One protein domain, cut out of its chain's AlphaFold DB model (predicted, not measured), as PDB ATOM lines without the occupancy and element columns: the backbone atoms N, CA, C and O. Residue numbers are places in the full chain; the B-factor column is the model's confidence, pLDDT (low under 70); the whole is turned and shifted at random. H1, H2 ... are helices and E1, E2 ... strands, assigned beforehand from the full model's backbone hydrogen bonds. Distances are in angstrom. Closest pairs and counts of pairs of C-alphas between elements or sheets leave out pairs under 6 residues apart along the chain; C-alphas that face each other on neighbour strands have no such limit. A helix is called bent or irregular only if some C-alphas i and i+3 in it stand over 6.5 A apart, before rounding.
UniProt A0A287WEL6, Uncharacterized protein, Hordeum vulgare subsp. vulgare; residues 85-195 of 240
ATOM      1  N   SER A  85      88.049 151.760 159.185       93.81
ATOM      2  CA  SER A  85      88.109 150.293 159.233       93.81
ATOM      3  C   SER A  85      89.285 149.724 158.444       93.81
ATOM      4  O   SER A  85      90.081 148.972 159.003       93.81
ATOM      5  N   HIS A  86      89.454 150.114 157.178       94.81
ATOM      6  CA  HIS A  86      90.540 149.594 156.339       94.81
ATOM      7  C   HIS A  86      91.928 149.891 156.935       94.81
ATOM      8  O   HIS A  86      92.831 149.050 156.932       94.81
ATOM      9  N   GLN A  87      92.108 151.093 157.489       96.06
ATOM     10  CA  GLN A  87      93.371 151.498 158.108       96.06
ATOM     11  C   GLN A  87      93.664 150.670 159.364       96.06
ATOM     12  O   GLN A  87      94.799 150.225 159.544       96.06
ATOM     13  N   VAL A  88      92.646 150.409 160.189       96.06
ATOM     14  CA  VAL A  88      92.768 149.579 161.395       96.06
ATOM     15  C   VAL A  88      93.101 148.132 161.050       96.06
ATOM     16  O   VAL A  88      94.048 147.586 161.612       96.06
ATOM     17  N   ILE A  89      92.388 147.516 160.103       96.75
ATOM     18  CA  ILE A  89      92.656 146.134 159.677       96.75
ATOM     19  C   ILE A  89      94.098 145.995 159.178       96.75
ATOM     20  O   ILE A  89      94.816 145.080 159.585       96.75
ATOM     21  N   ASN A  90      94.560 146.946 158.363       95.88
ATOM     22  CA  ASN A  90      95.939 146.973 157.884       95.88
ATOM     23  C   ASN A  90      96.950 147.143 159.033       95.88
ATOM     24  O   ASN A  90      97.968 146.454 159.068       95.88
ATOM     25  N   ALA A  91      96.679 148.031 159.996       96.25
ATOM     26  CA  ALA A  91      97.541 148.224 161.161       96.25
ATOM     27  C   ALA A  91      97.648 146.947 162.009       96.25
ATOM     28  O   ALA A  91      98.755 146.531 162.348       96.25
ATOM     29  N   LEU A  92      96.525 146.279 162.287       96.06
ATOM     30  CA  LEU A  92      96.494 145.010 163.019       96.06
ATOM     31  C   LEU A  92      97.259 143.913 162.269       96.06
ATOM     32  O   LEU A  92      98.094 143.223 162.857       96.06
ATOM     33  N   SER A  93      97.044 143.799 160.956       94.06
ATOM     34  CA  SER A  93      97.742 142.824 160.119       94.06
ATOM     35  C   SER A  93      99.259 143.053 160.109       94.06
ATOM     36  O   SER A  93     100.020 142.102 160.294       94.06
ATOM     37  N   LYS A  94      99.717 144.310 160.003       95.00
ATOM     38  CA  LYS A  94     101.144 144.676 160.105       95.00
ATOM     39  C   LYS A  94     101.761 144.343 161.462       95.00
ATOM     40  O   LYS A  94     102.958 144.089 161.539       95.00
ATOM     41  N   GLN A  95     100.958 144.324 162.525       93.56
ATOM     42  CA  GLN A  95     101.386 143.892 163.857       93.56
ATOM     43  C   GLN A  95     101.375 142.360 164.028       93.56
ATOM     44  O   GLN A  95     101.652 141.874 165.125       93.56
ATOM     45  N   GLY A  96     101.075 141.595 162.970       94.25
ATOM     46  CA  GLY A  96     101.020 140.133 162.996       94.25
ATOM     47  C   GLY A  96      99.744 139.569 163.625       94.25
ATOM     48  O   GLY A  96      99.710 138.391 163.976       94.25
ATOM     49  N   ILE A  97      98.701 140.389 163.792       95.56
ATOM     50  CA  ILE A  97      97.421 139.966 164.366       95.56
ATOM     51  C   ILE A  97      96.538 139.408 163.245       95.56
ATOM     52  O   ILE A  97      96.260 140.084 162.253       95.56
ATOM     53  N   SER A  98      96.078 138.165 163.405       95.44
ATOM     54  CA  SER A  98      95.101 137.554 162.499       95.44
ATOM     55  C   SER A  98      93.710 138.114 162.769       95.44
ATOM     56  O   SER A  98      93.141 137.859 163.827       95.44
ATOM     57  N   VAL A  99      93.160 138.844 161.801       96.88
ATOM     58  CA  VAL A  99      91.809 139.403 161.892       96.88
ATOM     59  C   VAL A  99      90.816 138.512 161.149       96.88
ATOM     60  O   VAL A  99      91.067 138.133 160.005       96.88
ATOM     61  N   TYR A 100      89.704 138.202 161.813       96.81
ATOM     62  CA  TYR A 100      88.572 137.445 161.280       96.81
ATOM     63  C   TYR A 100      87.311 138.304 161.342       96.81
ATOM     64  O   TYR A 100      87.170 139.125 162.252       96.81
ATOM     65  N   MET A 101      86.387 138.092 160.408       96.06
ATOM     66  CA  MET A 101      85.081 138.746 160.407       96.06
ATOM     67  C   MET A 101      83.968 137.715 160.569       96.06
ATOM     68  O   MET A 101      83.862 136.788 159.774       96.06
ATOM     69  N   LEU A 102      83.132 137.905 161.589       95.00
ATOM     70  CA  LEU A 102      81.956 137.081 161.871       95.00
ATOM     71  C   LEU A 102      80.704 137.933 161.652       95.00
ATOM     72  O   LEU A 102      80.420 138.813 162.467       95.00
ATOM     73  N   SER A 103      79.951 137.669 160.585       90.62
ATOM     74  CA  SER A 103      78.703 138.382 160.284       90.62
ATOM     75  C   SER A 103      77.494 137.449 160.330       90.62
ATOM     76  O   SER A 103      77.595 136.272 159.996       90.62
ATOM     77  N   GLY A 104      76.349 137.985 160.756       87.94
ATOM     78  CA  GLY A 104      75.049 137.323 160.621       87.94
ATOM     79  C   GLY A 104      74.407 137.534 159.245       87.94
ATOM     80  O   GLY A 104      73.391 136.907 158.954       87.94
ATOM     81  N   ASP A 105      74.989 138.399 158.410       86.44
ATOM     82  CA  ASP A 105      74.482 138.718 157.077       86.44
ATOM     83  C   ASP A 105      74.780 137.611 156.068       86.44
ATOM     84  O   ASP A 105      75.620 136.735 156.295       86.44
ATOM     85  N   LYS A 106      74.122 137.710 154.908       84.50
ATOM     86  CA  LYS A 106      74.382 136.850 153.753       84.50
ATOM     87  C   LYS A 106      75.838 136.934 153.308       84.50
ATOM     88  O   LYS A 106      76.470 137.991 153.381       84.50
ATOM     89  N   GLU A 107      76.323 135.832 152.750       86.25
ATOM     90  CA  GLU A 107      77.692 135.692 152.246       86.25
ATOM     91  C   GLU A 107      78.115 136.837 151.314       86.25
ATOM     92  O   GLU A 107      79.164 137.442 151.519       86.25
ATOM     93  N   SER A 108      77.273 137.213 150.346       83.44
ATOM     94  CA  SER A 108      77.579 138.287 149.391       83.44
ATOM     95  C   SER A 108      77.818 139.645 150.058       83.44
ATOM     96  O   SER A 108      78.755 140.358 149.690       83.44
ATOM     97  N   ALA A 109      77.011 139.994 151.062       83.75
ATOM     98  CA  ALA A 109      77.161 141.237 151.813       83.75
ATOM     99  C   ALA A 109      78.437 141.210 152.667       83.75
ATOM    100  O   ALA A 109      79.241 142.143 152.614       83.75
ATOM    101  N   ALA A 110      78.670 140.107 153.386       89.56
ATOM    102  CA  ALA A 110      79.863 139.932 154.206       89.56
ATOM    103  C   ALA A 110      81.149 139.985 153.359       89.56
ATOM    104  O   ALA A 110      82.082 140.712 153.690       89.56
ATOM    105  N   MET A 111      81.200 139.285 152.226       89.56
ATOM    106  CA  MET A 111      82.361 139.306 151.328       89.56
ATOM    107  C   MET A 111      82.639 140.694 150.748       89.56
ATOM    108  O   MET A 111      83.803 141.090 150.627       89.56
ATOM    109  N   ASN A 112      81.591 141.454 150.417       88.88
ATOM    110  CA  ASN A 112      81.741 142.824 149.938       88.88
ATOM    111  C   ASN A 112      82.388 143.717 151.009       88.88
ATOM    112  O   ASN A 112      83.391 144.379 150.741       88.88
ATOM    113  N   VAL A 113      81.885 143.665 152.249       91.00
ATOM    114  CA  VAL A 113      82.466 144.412 153.376       91.00
ATOM    115  C   VAL A 113      83.925 144.016 153.592       91.00
ATOM    116  O   VAL A 113      84.786 144.893 153.655       91.00
ATOM    117  N   ALA A 114      84.226 142.713 153.640       93.62
ATOM    118  CA  ALA A 114      85.585 142.204 153.829       93.62
ATOM    119  C   ALA A 114      86.556 142.722 152.764       93.62
ATOM    120  O   ALA A 114      87.664 143.144 153.095       93.62
ATOM    121  N   SER A 115      86.117 142.740 151.505       91.62
ATOM    122  CA  SER A 115      86.910 143.229 150.377       91.62
ATOM    123  C   SER A 115      87.217 144.722 150.507       91.62
ATOM    124  O   SER A 115      88.351 145.136 150.274       91.62
ATOM    125  N   ILE A 116      86.239 145.525 150.939       90.69
ATOM    126  CA  ILE A 116      86.408 146.969 151.158       90.69
ATOM    127  C   ILE A 116      87.363 147.246 152.328       90.69
ATOM    128  O   ILE A 116      88.195 148.149 152.246       90.69
ATOM    129  N   VAL A 117      87.272 146.474 153.418       94.56
ATOM    130  CA  VAL A 117      88.108 146.686 154.614       94.56
ATOM    131  C   VAL A 117      89.462 145.968 154.572       94.56
ATOM    132  O   VAL A 117      90.297 146.206 155.440       94.56
ATOM    133  N   GLY A 118      89.706 145.120 153.570       94.44
ATOM    134  CA  GLY A 118      90.975 144.411 153.386       94.44
ATOM    135  C   GLY A 118      91.138 143.148 154.243       94.44
ATOM    136  O   GLY A 118      92.264 142.785 154.588       94.44
ATOM    137  N   ILE A 119      90.042 142.477 154.606       96.50
ATOM    138  CA  ILE A 119      90.073 141.165 155.272       96.50
ATOM    139  C   ILE A 119      90.111 140.069 154.200       96.50
ATOM    140  O   ILE A 119      89.365 140.112 153.225       96.50
ATOM    141  N   GLN A 120      90.991 139.079 154.375       94.00
ATOM    142  CA  GLN A 120      91.095 137.947 153.449       94.00
ATOM    143  C   GLN A 120      89.804 137.114 153.484       94.00
ATOM    144  O   GLN A 120      89.261 136.866 154.560       94.00
ATOM    145  N   LEU A 121      89.314 136.690 152.316       91.88
ATOM    146  CA  LEU A 121      88.001 136.043 152.188       91.88
ATOM    147  C   LEU A 121      87.904 134.705 152.941       91.88
ATOM    148  O   LEU A 121      86.834 134.363 153.425       91.88
ATOM    149  N   ASP A 122      89.016 133.985 153.117       93.94
ATOM    150  CA  ASP A 122      89.100 132.759 153.929       93.94
ATOM    151  C   ASP A 122      88.928 133.011 155.438       93.94
ATOM    152  O   ASP A 122      88.734 132.075 156.212       93.94
ATOM    153  N   LYS A 123      88.987 134.277 155.869       95.75
ATOM    154  CA  LYS A 123      88.802 134.711 157.262       95.75
ATOM    155  C   LYS A 123      87.443 135.361 157.510       95.75
ATOM    156  O   LYS A 123      87.250 136.006 158.545       95.75
ATOM    157  N   VAL A 124      86.512 135.206 156.573       96.81
ATOM    158  CA  VAL A 124      85.139 135.695 156.679       96.81
ATOM    159  C   VAL A 124      84.218 134.513 156.935       96.81
ATOM    160  O   VAL A 124      84.215 133.547 156.181       96.81
ATOM    161  N   ILE A 125      83.418 134.608 157.991       96.06
ATOM    162  CA  ILE A 125      82.348 133.662 158.283       96.06
ATOM    163  C   ILE A 125      81.038 134.453 158.294       96.06
ATOM    164  O   ILE A 125      80.853 135.352 159.118       96.06
ATOM    165  N   SER A 126      80.155 134.153 157.346       93.44
ATOM    166  CA  SER A 126      78.841 134.781 157.169       93.44
ATOM    167  C   SER A 126      77.711 133.906 157.712       93.44
ATOM    168  O   SER A 126      77.923 132.737 158.027       93.44
ATOM    169  N   GLU A 127      76.506 134.472 157.808       89.94
ATOM    170  CA  GLU A 127      75.290 133.795 158.281       89.94
ATOM    171  C   GLU A 127      75.432 133.153 159.679       89.94
ATOM    172  O   GLU A 127      74.761 132.178 160.021       89.94
ATOM    173  N   VAL A 128      76.303 133.727 160.517       91.75
ATOM    174  CA  VAL A 128      76.689 133.181 161.822       91.75
ATOM    175  C   VAL A 128      75.672 133.540 162.899       91.75
ATOM    176  O   VAL A 128      75.428 134.713 163.200       91.75
ATOM    177  N   LYS A 129      75.140 132.525 163.582       90.25
ATOM    178  CA  LYS A 129      74.249 132.706 164.734       90.25
ATOM    179  C   LYS A 129      75.036 133.072 166.004       90.25
ATOM    180  O   LYS A 129      76.197 132.685 166.154       90.25
ATOM    181  N   PRO A 130      74.409 133.710 167.014       87.81
ATOM    182  CA  PRO A 130      75.101 134.106 168.251       87.81
ATOM    183  C   PRO A 130      75.845 132.973 168.986       87.81
ATOM    184  O   PRO A 130      76.892 133.187 169.596       87.81
ATOM    185  N   HIS A 131      75.329 131.741 168.941       88.56
ATOM    186  CA  HIS A 131      75.996 130.586 169.553       88.56
ATOM    187  C   HIS A 131      77.199 130.085 168.743       88.56
ATOM    188  O   HIS A 131      78.143 129.553 169.324       88.56
ATOM    189  N   GLU A 132      77.193 130.286 167.427       92.81
ATOM    190  CA  GLU A 132      78.289 129.908 166.535       92.81
ATOM    191  C   GLU A 132      79.471 130.868 166.685       92.81
ATOM    192  O   GLU A 132      80.609 130.407 166.725       92.81
ATOM    193  N   LYS A 133      79.220 132.166 166.929       93.56
ATOM    194  CA  LYS A 133      80.280 133.131 167.288       93.56
ATOM    195  C   LYS A 133      81.084 132.661 168.509       93.56
ATOM    196  O   LYS A 133      82.310 132.646 168.485       93.56
ATOM    197  N   LYS A 134      80.394 132.198 169.560       92.38
ATOM    198  CA  LYS A 134      81.034 131.621 170.759       92.38
ATOM    199  C   LYS A 134      81.840 130.367 170.448       92.38
ATOM    200  O   LYS A 134      82.948 130.204 170.953       92.38
ATOM    201  N   LYS A 135      81.273 129.468 169.641       94.88
ATOM    202  CA  LYS A 135      81.941 128.224 169.250       94.88
ATOM    203  C   LYS A 135      83.252 128.518 168.519       94.88
ATOM    204  O   LYS A 135      84.271 127.948 168.892       94.88
ATOM    205  N   PHE A 136      83.233 129.460 167.579       95.81
ATOM    206  CA  PHE A 136      84.414 129.886 166.833       95.81
ATOM    207  C   PHE A 136      85.518 130.442 167.747       95.81
ATOM    208  O   PHE A 136      86.673 130.037 167.647       95.81
ATOM    209  N   ILE A 137      85.166 131.308 168.706       95.81
ATOM    210  CA  ILE A 137      86.123 131.819 169.706       95.81
ATOM    211  C   ILE A 137      86.726 130.671 170.523       95.81
ATOM    212  O   ILE A 137      87.943 130.602 170.686       95.81
ATOM    213  N   SER A 138      85.891 129.739 170.992       96.00
ATOM    214  CA  SER A 138      86.355 128.586 171.768       96.00
ATOM    215  C   SER A 138      87.291 127.676 170.967       96.00
ATOM    216  O   SER A 138      88.231 127.122 171.533       96.00
ATOM    217  N   GLU A 139      87.059 127.506 169.666       96.94
ATOM    218  CA  GLU A 139      87.938 126.738 168.777       96.94
ATOM    219  C   GLU A 139      89.315 127.395 168.644       96.94
ATOM    220  O   GLU A 139      90.322 126.731 168.882       96.94
ATOM    221  N   LEU A 140      89.373 128.710 168.416       96.69
ATOM    222  CA  LEU A 140      90.641 129.449 168.389       96.69
ATOM    223  C   LEU A 140      91.393 129.380 169.728       96.69
ATOM    224  O   LEU A 140      92.612 129.199 169.757       96.69
ATOM    225  N   GLN A 141      90.679 129.475 170.850       96.81
ATOM    226  CA  GLN A 141      91.278 129.352 172.183       96.81
ATOM    227  C   GLN A 141      91.834 127.944 172.444       96.81
ATOM    228  O   GLN A 141      92.897 127.802 173.053       96.81
ATOM    229  N   LYS A 142      91.170 126.889 171.946       97.06
ATOM    230  CA  LYS A 142      91.684 125.506 172.012       97.06
ATOM    231  C   LYS A 142      92.971 125.324 171.212       97.06
ATOM    232  O   LYS A 142      93.794 124.493 171.581       97.06
ATOM    233  N   GLU A 143      93.182 126.127 170.174       96.12
ATOM    234  CA  GLU A 143      94.448 126.207 169.434       96.12
ATOM    235  C   GLU A 143      95.511 127.078 170.137       96.12
ATOM    236  O   GLU A 143      96.511 127.469 169.528       96.12
ATOM    237  N   HIS A 144      95.312 127.396 171.421       94.69
ATOM    238  CA  HIS A 144      96.187 128.241 172.235       94.69
ATOM    239  C   HIS A 144      96.377 129.663 171.679       94.69
ATOM    240  O   HIS A 144      97.402 130.306 171.930       94.69
ATOM    241  N   LYS A 145      95.402 130.178 170.920       96.19
ATOM    242  CA  LYS A 145      95.372 131.587 170.511       96.19
ATOM    243  C   LYS A 145      94.746 132.434 171.615       96.19
ATOM    244  O   LYS A 145      93.766 132.028 172.226       96.19
ATOM    245  N   LEU A 146      95.294 133.632 171.815       96.06
ATOM    246  CA  LEU A 146      94.629 134.687 172.578       96.06
ATOM    247  C   LEU A 146      93.662 135.411 171.646       96.06
ATOM    248  O   LEU A 146      94.078 135.902 170.591       96.06
ATOM    249  N   VAL A 147      92.391 135.466 172.023       97.50
ATOM    250  CA  VAL A 147      91.318 136.000 171.188       97.50
ATOM    251  C   VAL A 147      90.789 137.294 171.790       97.50
ATOM    252  O   VAL A 147      90.263 137.313 172.899       97.50
ATOM    253  N   ALA A 148      90.889 138.378 171.023       96.25
ATOM    254  CA  ALA A 148      90.143 139.598 171.288       96.25
ATOM    255  C   ALA A 148      88.904 139.630 170.387       96.25
ATOM    256  O   ALA A 148      89.024 139.446 169.174       96.25
ATOM    257  N   MET A 149      87.728 139.872 170.965       95.12
ATOM    258  CA  MET A 149      86.491 140.051 170.206       95.12
ATOM    259  C   MET A 149      86.070 141.514 170.241       95.12
ATOM    260  O   MET A 149      86.027 142.109 171.312       95.12
ATOM    261  N   VAL A 150      85.710 142.064 169.082       93.31
ATOM    262  CA  VAL A 150      85.120 143.401 168.955       93.31
ATOM    263  C   VAL A 150      83.665 143.255 168.515       93.31
ATOM    264  O   VAL A 150      83.396 142.525 167.563       93.31
ATOM    265  N   GLY A 151      82.738 143.932 169.190       89.50
ATOM    266  CA  GLY A 151      81.307 143.905 168.861       89.50
ATOM    267  C   GLY A 151      80.556 145.105 169.436       89.50
ATOM    268  O   GLY A 151      81.094 145.850 170.254       89.50
ATOM    269  N   ASP A 152      79.318 145.323 169.001       79.69
ATOM    270  CA  ASP A 152      78.518 146.503 169.363       79.69
ATOM    271  C   ASP A 152      77.140 146.171 169.964       79.69
ATOM    272  O   ASP A 152      76.448 147.070 170.446       79.69
ATOM    273  N   GLY A 153      76.745 144.892 169.985       71.94
ATOM    274  CA  GLY A 153      75.359 144.502 170.232       71.94
ATOM    275  C   GLY A 153      75.123 143.439 171.305       71.94
ATOM    276  O   GLY A 153      75.999 142.671 171.702       71.94
ATOM    277  N   ILE A 154      73.852 143.333 171.712       69.12
ATOM    278  CA  ILE A 154      73.328 142.288 172.614       69.12
ATOM    279  C   ILE A 154      73.646 140.883 172.076       69.12
ATOM    280  O   ILE A 154      73.979 139.982 172.845       69.12
ATOM    281  N   ASN A 155      73.600 140.711 170.751       74.56
ATOM    282  CA  ASN A 155      73.887 139.442 170.078       74.56
ATOM    283  C   ASN A 155      75.339 138.973 170.268       74.56
ATOM    284  O   ASN A 155      75.608 137.774 170.193       74.56
ATOM    285  N   ASP A 156      76.254 139.901 170.553       84.38
ATOM    286  CA  ASP A 156      77.679 139.632 170.713       84.38
ATOM    287  C   ASP A 156      78.101 139.503 172.175       84.38
ATOM    288  O   ASP A 156      79.167 138.959 172.442       84.38
ATOM    289  N   ALA A 157      77.263 139.913 173.133       86.88
ATOM    290  CA  ALA A 157      77.605 139.956 174.556       86.88
ATOM    291  C   ALA A 157      78.157 138.619 175.083       86.88
ATOM    292  O   ALA A 157      79.179 138.574 175.764       86.88
ATOM    293  N   ALA A 158      77.529 137.500 174.717       88.31
ATOM    294  CA  ALA A 158      77.970 136.187 175.181       88.31
ATOM    295  C   ALA A 158      79.311 135.745 174.565       88.31
ATOM    296  O   ALA A 158      80.024 134.943 175.163       88.31
ATOM    297  N   ALA A 159      79.635 136.225 173.366       92.00
ATOM    298  CA  ALA A 159      80.901 135.957 172.700       92.00
ATOM    299  C   ALA A 159      81.999 136.924 173.196       92.00
ATOM    300  O   ALA A 159      83.118 136.485 173.450       92.00
ATOM    301  N   LEU A 160      81.650 138.189 173.466       92.12
ATOM    302  CA  LEU A 160      82.514 139.185 174.105       92.12
ATOM    303  C   LEU A 160      82.972 138.725 175.490       92.12
ATOM    304  O   LEU A 160      84.150 138.838 175.803       92.12
ATOM    305  N   ALA A 161      82.059 138.160 176.283       91.25
ATOM    306  CA  ALA A 161      82.360 137.621 177.609       91.25
ATOM    307  C   ALA A 161      83.244 136.359 177.580       91.25
ATOM    308  O   ALA A 161      83.869 136.030 178.585       91.25
ATOM    309  N   LEU A 162      83.252 135.618 176.466       93.88
ATOM    310  CA  LEU A 162      84.037 134.388 176.309       93.88
ATOM    311  C   LEU A 162      85.464 134.662 175.807       93.88
ATOM    312  O   LEU A 162      86.375 133.881 176.083       93.88
ATOM    313  N   ALA A 163      85.650 135.735 175.040       95.81
ATOM    314  CA  ALA A 163      86.954 136.137 174.531       95.81
ATOM    315  C   ALA A 163      87.931 136.458 175.675       95.81
ATOM    316  O   ALA A 163      87.525 136.911 176.742       95.81
ATOM    317  N   ASP A 164      89.234 136.285 175.433       95.94
ATOM    318  CA  ASP A 164      90.272 136.675 176.398       95.94
ATOM    319  C   ASP A 164      90.251 138.188 176.655       95.94
ATOM    320  O   ASP A 164      90.551 138.647 177.756       95.94
ATOM    321  N   VAL A 165      89.881 138.961 175.627       95.31
ATOM    322  CA  VAL A 165      89.609 140.396 175.731       95.31
ATOM    323  C   VAL A 165      88.346 140.736 174.940       95.31
ATOM    324  O   VAL A 165      88.359 140.777 173.708       95.31
ATOM    325  N   GLY A 166      87.247 141.007 175.643       94.12
ATOM    326  CA  GLY A 166      86.027 141.550 175.044       94.12
ATOM    327  C   GLY A 166      86.122 143.067 174.874       94.12
ATOM    328  O   GLY A 166      86.404 143.775 175.842       94.12
ATOM    329  N   ILE A 167      85.877 143.570 173.667       93.06
ATOM    330  CA  ILE A 167      85.964 144.990 173.311       93.06
ATOM    331  C   ILE A 167      84.616 145.450 172.747       93.06
ATOM    332  O   ILE A 167      84.217 145.047 171.656       93.06
ATOM    333  N   ALA A 168      83.912 146.305 173.482       90.31
ATOM    334  CA  ALA A 168      82.644 146.869 173.037       90.31
ATOM    335  C   ALA A 168      82.839 148.210 172.316       90.31
ATOM    336  O   ALA A 168      83.665 149.038 172.709       90.31
ATOM    337  N   MET A 169      82.036 148.458 171.282       87.50
ATOM    338  CA  MET A 169      81.921 149.778 170.657       87.50
ATOM    339  C   MET A 169      80.921 150.645 171.434       87.50
ATOM    340  O   MET A 169      79.754 150.291 171.586       87.50
ATOM    341  N   GLY A 170      81.349 151.830 171.872       70.25
ATOM    342  CA  GLY A 170      80.595 152.742 172.742       70.25
ATOM    343  C   GLY A 170      79.374 153.420 172.111       70.25
ATOM    344  O   GLY A 170      78.780 154.294 172.735       70.25
ATOM    345  N   GLY A 171      78.984 153.037 170.892       63.41
ATOM    346  CA  GLY A 171      77.675 153.378 170.327       63.41
ATOM    347  C   GLY A 171      76.521 152.591 170.965       63.41
ATOM    348  O   GLY A 171      75.381 153.042 170.908       63.41
ATOM    349  N   GLY A 172      76.812 151.447 171.600       56.16
ATOM    350  CA  GLY A 172      75.835 150.586 172.266       56.16
ATOM    351  C   GLY A 172      75.907 150.690 173.790       56.16
ATOM    352  O   GLY A 172      76.628 149.933 174.443       56.16
ATOM    353  N   VAL A 173      75.128 151.598 174.384       54.62
ATOM    354  CA  VAL A 173      74.803 151.509 175.817       54.62
ATOM    355  C   VAL A 173      73.907 150.278 175.992       54.62
ATOM    356  O   VAL A 173      72.798 150.245 175.463       54.62
ATOM    357  N   GLY A 174      74.394 149.235 176.668       67.94
ATOM    358  CA  GLY A 174      73.661 147.978 176.832       67.94
ATOM    359  C   GLY A 174      74.552 146.791 177.206       67.94
ATOM    360  O   GLY A 174      75.739 146.953 177.483       67.94
ATOM    361  N   ALA A 175      73.975 145.587 177.155       68.56
ATOM    362  CA  ALA A 175      74.567 144.341 177.662       68.56
ATOM    363  C   ALA A 175      75.982 144.007 177.141       68.56
ATOM    364  O   ALA A 175      76.709 143.282 177.809       68.56
ATOM    365  N   ALA A 176      76.383 144.510 175.968       76.25
ATOM    366  CA  ALA A 176      77.733 144.323 175.427       76.25
ATOM    367  C   ALA A 176      78.802 145.100 176.212       76.25
ATOM    368  O   ALA A 176      79.881 144.565 176.464       76.25
ATOM    369  N   SER A 177      78.498 146.333 176.627       79.94
ATOM    370  CA  SER A 177      79.425 147.172 177.395       79.94
ATOM    371  C   SER A 177      79.658 146.598 178.796       79.94
ATOM    372  O   SER A 177      80.803 146.543 179.239       79.94
ATOM    373  N   ASP A 178      78.606 146.081 179.441       82.94
ATOM    374  CA  ASP A 178      78.660 145.534 180.808       82.94
ATOM    375  C   ASP A 178      79.557 144.297 180.944       82.94
ATOM    376  O   ASP A 178      80.113 144.040 182.010       82.94
ATOM    377  N   VAL A 179      79.688 143.512 179.872       84.62
ATOM    378  CA  VAL A 179      80.474 142.268 179.869       84.62
ATOM    379  C   VAL A 179      81.853 142.425 179.230       84.62
ATOM    380  O   VAL A 179      82.663 141.502 179.283       84.62
ATOM    381  N   SER A 180      82.126 143.570 178.601       85.75
ATOM    382  CA  SER A 180      83.389 143.833 177.912       85.75
ATOM    383  C   SER A 180      84.475 144.327 178.868       85.75
ATOM    384  O   SER A 180      84.212 145.048 179.828       85.75
ATOM    385  N   SER A 181      85.727 143.962 178.593       89.94
ATOM    386  CA  SER A 181      86.889 144.447 179.347       89.94
ATOM    387  C   SER A 181      87.310 145.855 178.922       89.94
ATOM    388  O   SER A 181      87.931 146.576 179.701       89.94
ATOM    389  N   VAL A 182      87.011 146.235 177.676       90.88
ATOM    390  CA  VAL A 182      87.358 147.533 177.089       90.88
ATOM    391  C   VAL A 182      86.151 148.081 176.340       90.88
ATOM    392  O   VAL A 182      85.539 147.371 175.551       90.88
ATOM    393  N   VAL A 183      85.857 149.367 176.530       90.81
ATOM    394  CA  VAL A 183      84.812 150.080 175.784       90.81
ATOM    395  C   VAL A 183      85.467 151.198 174.975       90.81
ATOM    396  O   VAL A 183      86.096 152.092 175.543       90.81
ATOM    397  N   LEU A 184      85.338 151.155 173.647       89.88
ATOM    398  CA  LEU A 184      85.853 152.192 172.749       89.88
ATOM    399  C   LEU A 184      84.844 153.334 172.664       89.88
ATOM    400  O   LEU A 184      83.732 153.150 172.179       89.88
ATOM    401  N   MET A 185      85.215 154.525 173.126       86.31
ATOM    402  CA  MET A 185      84.265 155.630 173.259       86.31
ATOM    403  C   MET A 185      83.936 156.268 171.905       86.31
ATOM    404  O   MET A 185      84.820 156.635 171.135       86.31
ATOM    405  N   GLY A 186      82.652 156.463 171.612       82.56
ATOM    406  CA  GLY A 186      82.212 157.031 170.335       82.56
ATOM    407  C   GLY A 186      82.361 156.067 169.150       82.56
ATOM    408  O   GLY A 186      82.374 154.850 169.305       82.56
ATOM    409  N   ASN A 187      82.431 156.619 167.935       81.44
ATOM    410  CA  ASN A 187      82.270 155.858 166.690       81.44
ATOM    411  C   ASN A 187      83.592 155.653 165.916       81.44
ATOM    412  O   ASN A 187      83.579 155.683 164.687       81.44
ATOM    413  N   ARG A 188      84.727 155.475 166.609       88.75
ATOM    414  CA  ARG A 188      86.064 155.352 165.990       88.75
ATOM    415  C   ARG A 188      86.724 154.026 166.344       88.75
ATOM    416  O   ARG A 188      87.063 153.813 167.509       88.75
ATOM    417  N   LEU A 189      86.941 153.181 165.339       91.50
ATOM    418  CA  LEU A 189      87.616 151.894 165.480       91.50
ATOM    419  C   LEU A 189      89.133 152.065 165.665       91.50
ATOM    420  O   LEU A 189      89.771 151.199 166.254       91.50
ATOM    421  N   SER A 190      89.708 153.200 165.244       93.56
ATOM    422  CA  SER A 190      91.134 153.520 165.427       93.56
ATOM    423  C   SER A 190      91.606 153.401 166.881       93.56
ATOM    424  O   SER A 190      92.739 152.999 167.124       93.56
ATOM    425  N   GLN A 191      90.711 153.652 167.843       94.12
ATOM    426  CA  GLN A 191      90.990 153.518 169.276       94.12
ATOM    427  C   GLN A 191      91.385 152.097 169.692       94.12
ATOM    428  O   GLN A 191      92.043 151.924 170.712       94.12
ATOM    429  N   LEU A 192      91.013 151.078 168.912       94.50
ATOM    430  CA  LEU A 192      91.479 149.713 169.126       94.50
ATOM    431  C   LEU A 192      93.004 149.623 168.995       94.50
ATOM    432  O   LEU A 192      93.665 148.984 169.812       94.50
ATOM    433  N   VAL A 193      93.558 150.267 167.967       94.94
ATOM    434  CA  VAL A 193      95.005 150.290 167.722       94.94
ATOM    435  C   VAL A 193      95.693 151.097 168.817       94.94
ATOM    436  O   VAL A 193      96.650 150.603 169.410       94.94
ATOM    437  N   ASP A 194      95.139 152.265 169.157       94.06
ATOM    438  CA  ASP A 194      95.652 153.124 170.231       94.06
ATOM    439  C   ASP A 194      95.713 152.364 171.572       94.06
ATOM    440  O   ASP A 194      96.724 152.394 172.276       94.06
ATOM    441  N   ALA A 195      94.659 151.614 171.912       93.50
ATOM    442  CA  ALA A 195      94.596 150.815 173.134       93.50
ATOM    443  C   ALA A 195      95.631 149.676 173.148       93.50
ATOM    444  O   ALA A 195      96.252 149.406 174.181       93.50
TER     445      ALA A 195
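What this domain is: This is residues 85 to 195 of the 240 residues of an uncharacterized protein of Hordeum vulgare subsp. vulgare (UniProt A0A287WEL6). A small sheet of three parallel strands, E1, E2 and E3, has H4 and H5 side by side over one face, with the longest helix, H3, packed on H4. A second part, in which H1 and H2 meet near their ends as a corner, lies away from H4 and H5, and the short H6 bridges the two parts, touching H1 and grazing the sheet. The printed part has 111 residues with six named helices and three named strands, in the order H1 H2 H3 E1 H4 E2 H5 E3 H6, and its class is mostly helix. The whole is compact and rounded, with a radius of gyration of the C-alphas of 13.2 A and spans of 31 by 29 by 29 A.

Where its parts are: H1, residues 85 to 94, is 14.2 A long and begins at C-alpha 85 (88.109, 150.293, 159.233). H2, residues 107 to 117, is 15.3 A long. H3, residues 130 to 142, is 19.1 A long and begins at C-alpha 130 (75.101, 134.106, 168.251). Then come E1, residues 148 to 151, 10.1 A, and H4, residues 154 to 160, 9.8 A. H4 is irregular, with C-alphas 155 and 158 7.3 A apart. E2, residues 165 to 169, is 13.1 A long; H5, residues 175 to 179, is 6.6 A; E3, residues 182 to 184, is 6.5 A. H6, residues 191 to 195, 5.9 A, ends at C-alpha 195 (94.596, 150.815, 173.134).

How they stand to each other: In the sheet, E2 is the inner strand. E1 and E2 are parallel at 22 degrees, with N 167 and O 149 2.8 A apart, within hydrogen-bond range. E2 and E3 are parallel at 26 degrees, with N 168 and O 182 at 2.8 A. E1, H4, E2 and E2, H5, E3 are strand-helix-strand units, two parallel neighbour strands with a helix between, each with a right-handed crossover. H4 and H5 are on the same face, at heights over the sheet of 8.1 A and 8.4 A. H4 lies over E1, only just not over E2 too, with 4 of its C-alphas on E1 and 2 on E2; H5 lies over E2. H4 and H5 touch, the closest C-alphas being those of Ala 157 and Ala 176, 4.5 A. H3, not on the sheet, touches H4 at Lys 134 and Ala 159, whose C-alphas are closest at 4.8 A, at a shallow tilt of 11 degrees, the same way. H6 touches H1; their closest C-alphas, of Val 88 and Val 193, are 6.7 A apart. H1 touches H2, the closest C-alphas being those of His 86 and Val 117, 4.2 A, and they are only just about perpendicular, at 72 degrees. Every O i to N i+4 pair is within hydrogen-bond range in H1, H2 and H6; the figures are 8 of 9 in H3, 1 of 3 in H4 and 0 of 1 in H5, where O i to N i+3 pairs give 3 of 4 in H4 and 0 of 2 in H5.

The domain as a whole: The two C-alphas farthest apart, of Glu 143 and Gly 186, are 33.2 A apart. The printed part has no cut. The links H1 to H2 and H2 to H3 are long, and within them residues 101 to 102 pair with residues 124 to 125, parallel. Mean pLDDT of the printed part is 89.9; residues 154 and 171 to 175 are under 70.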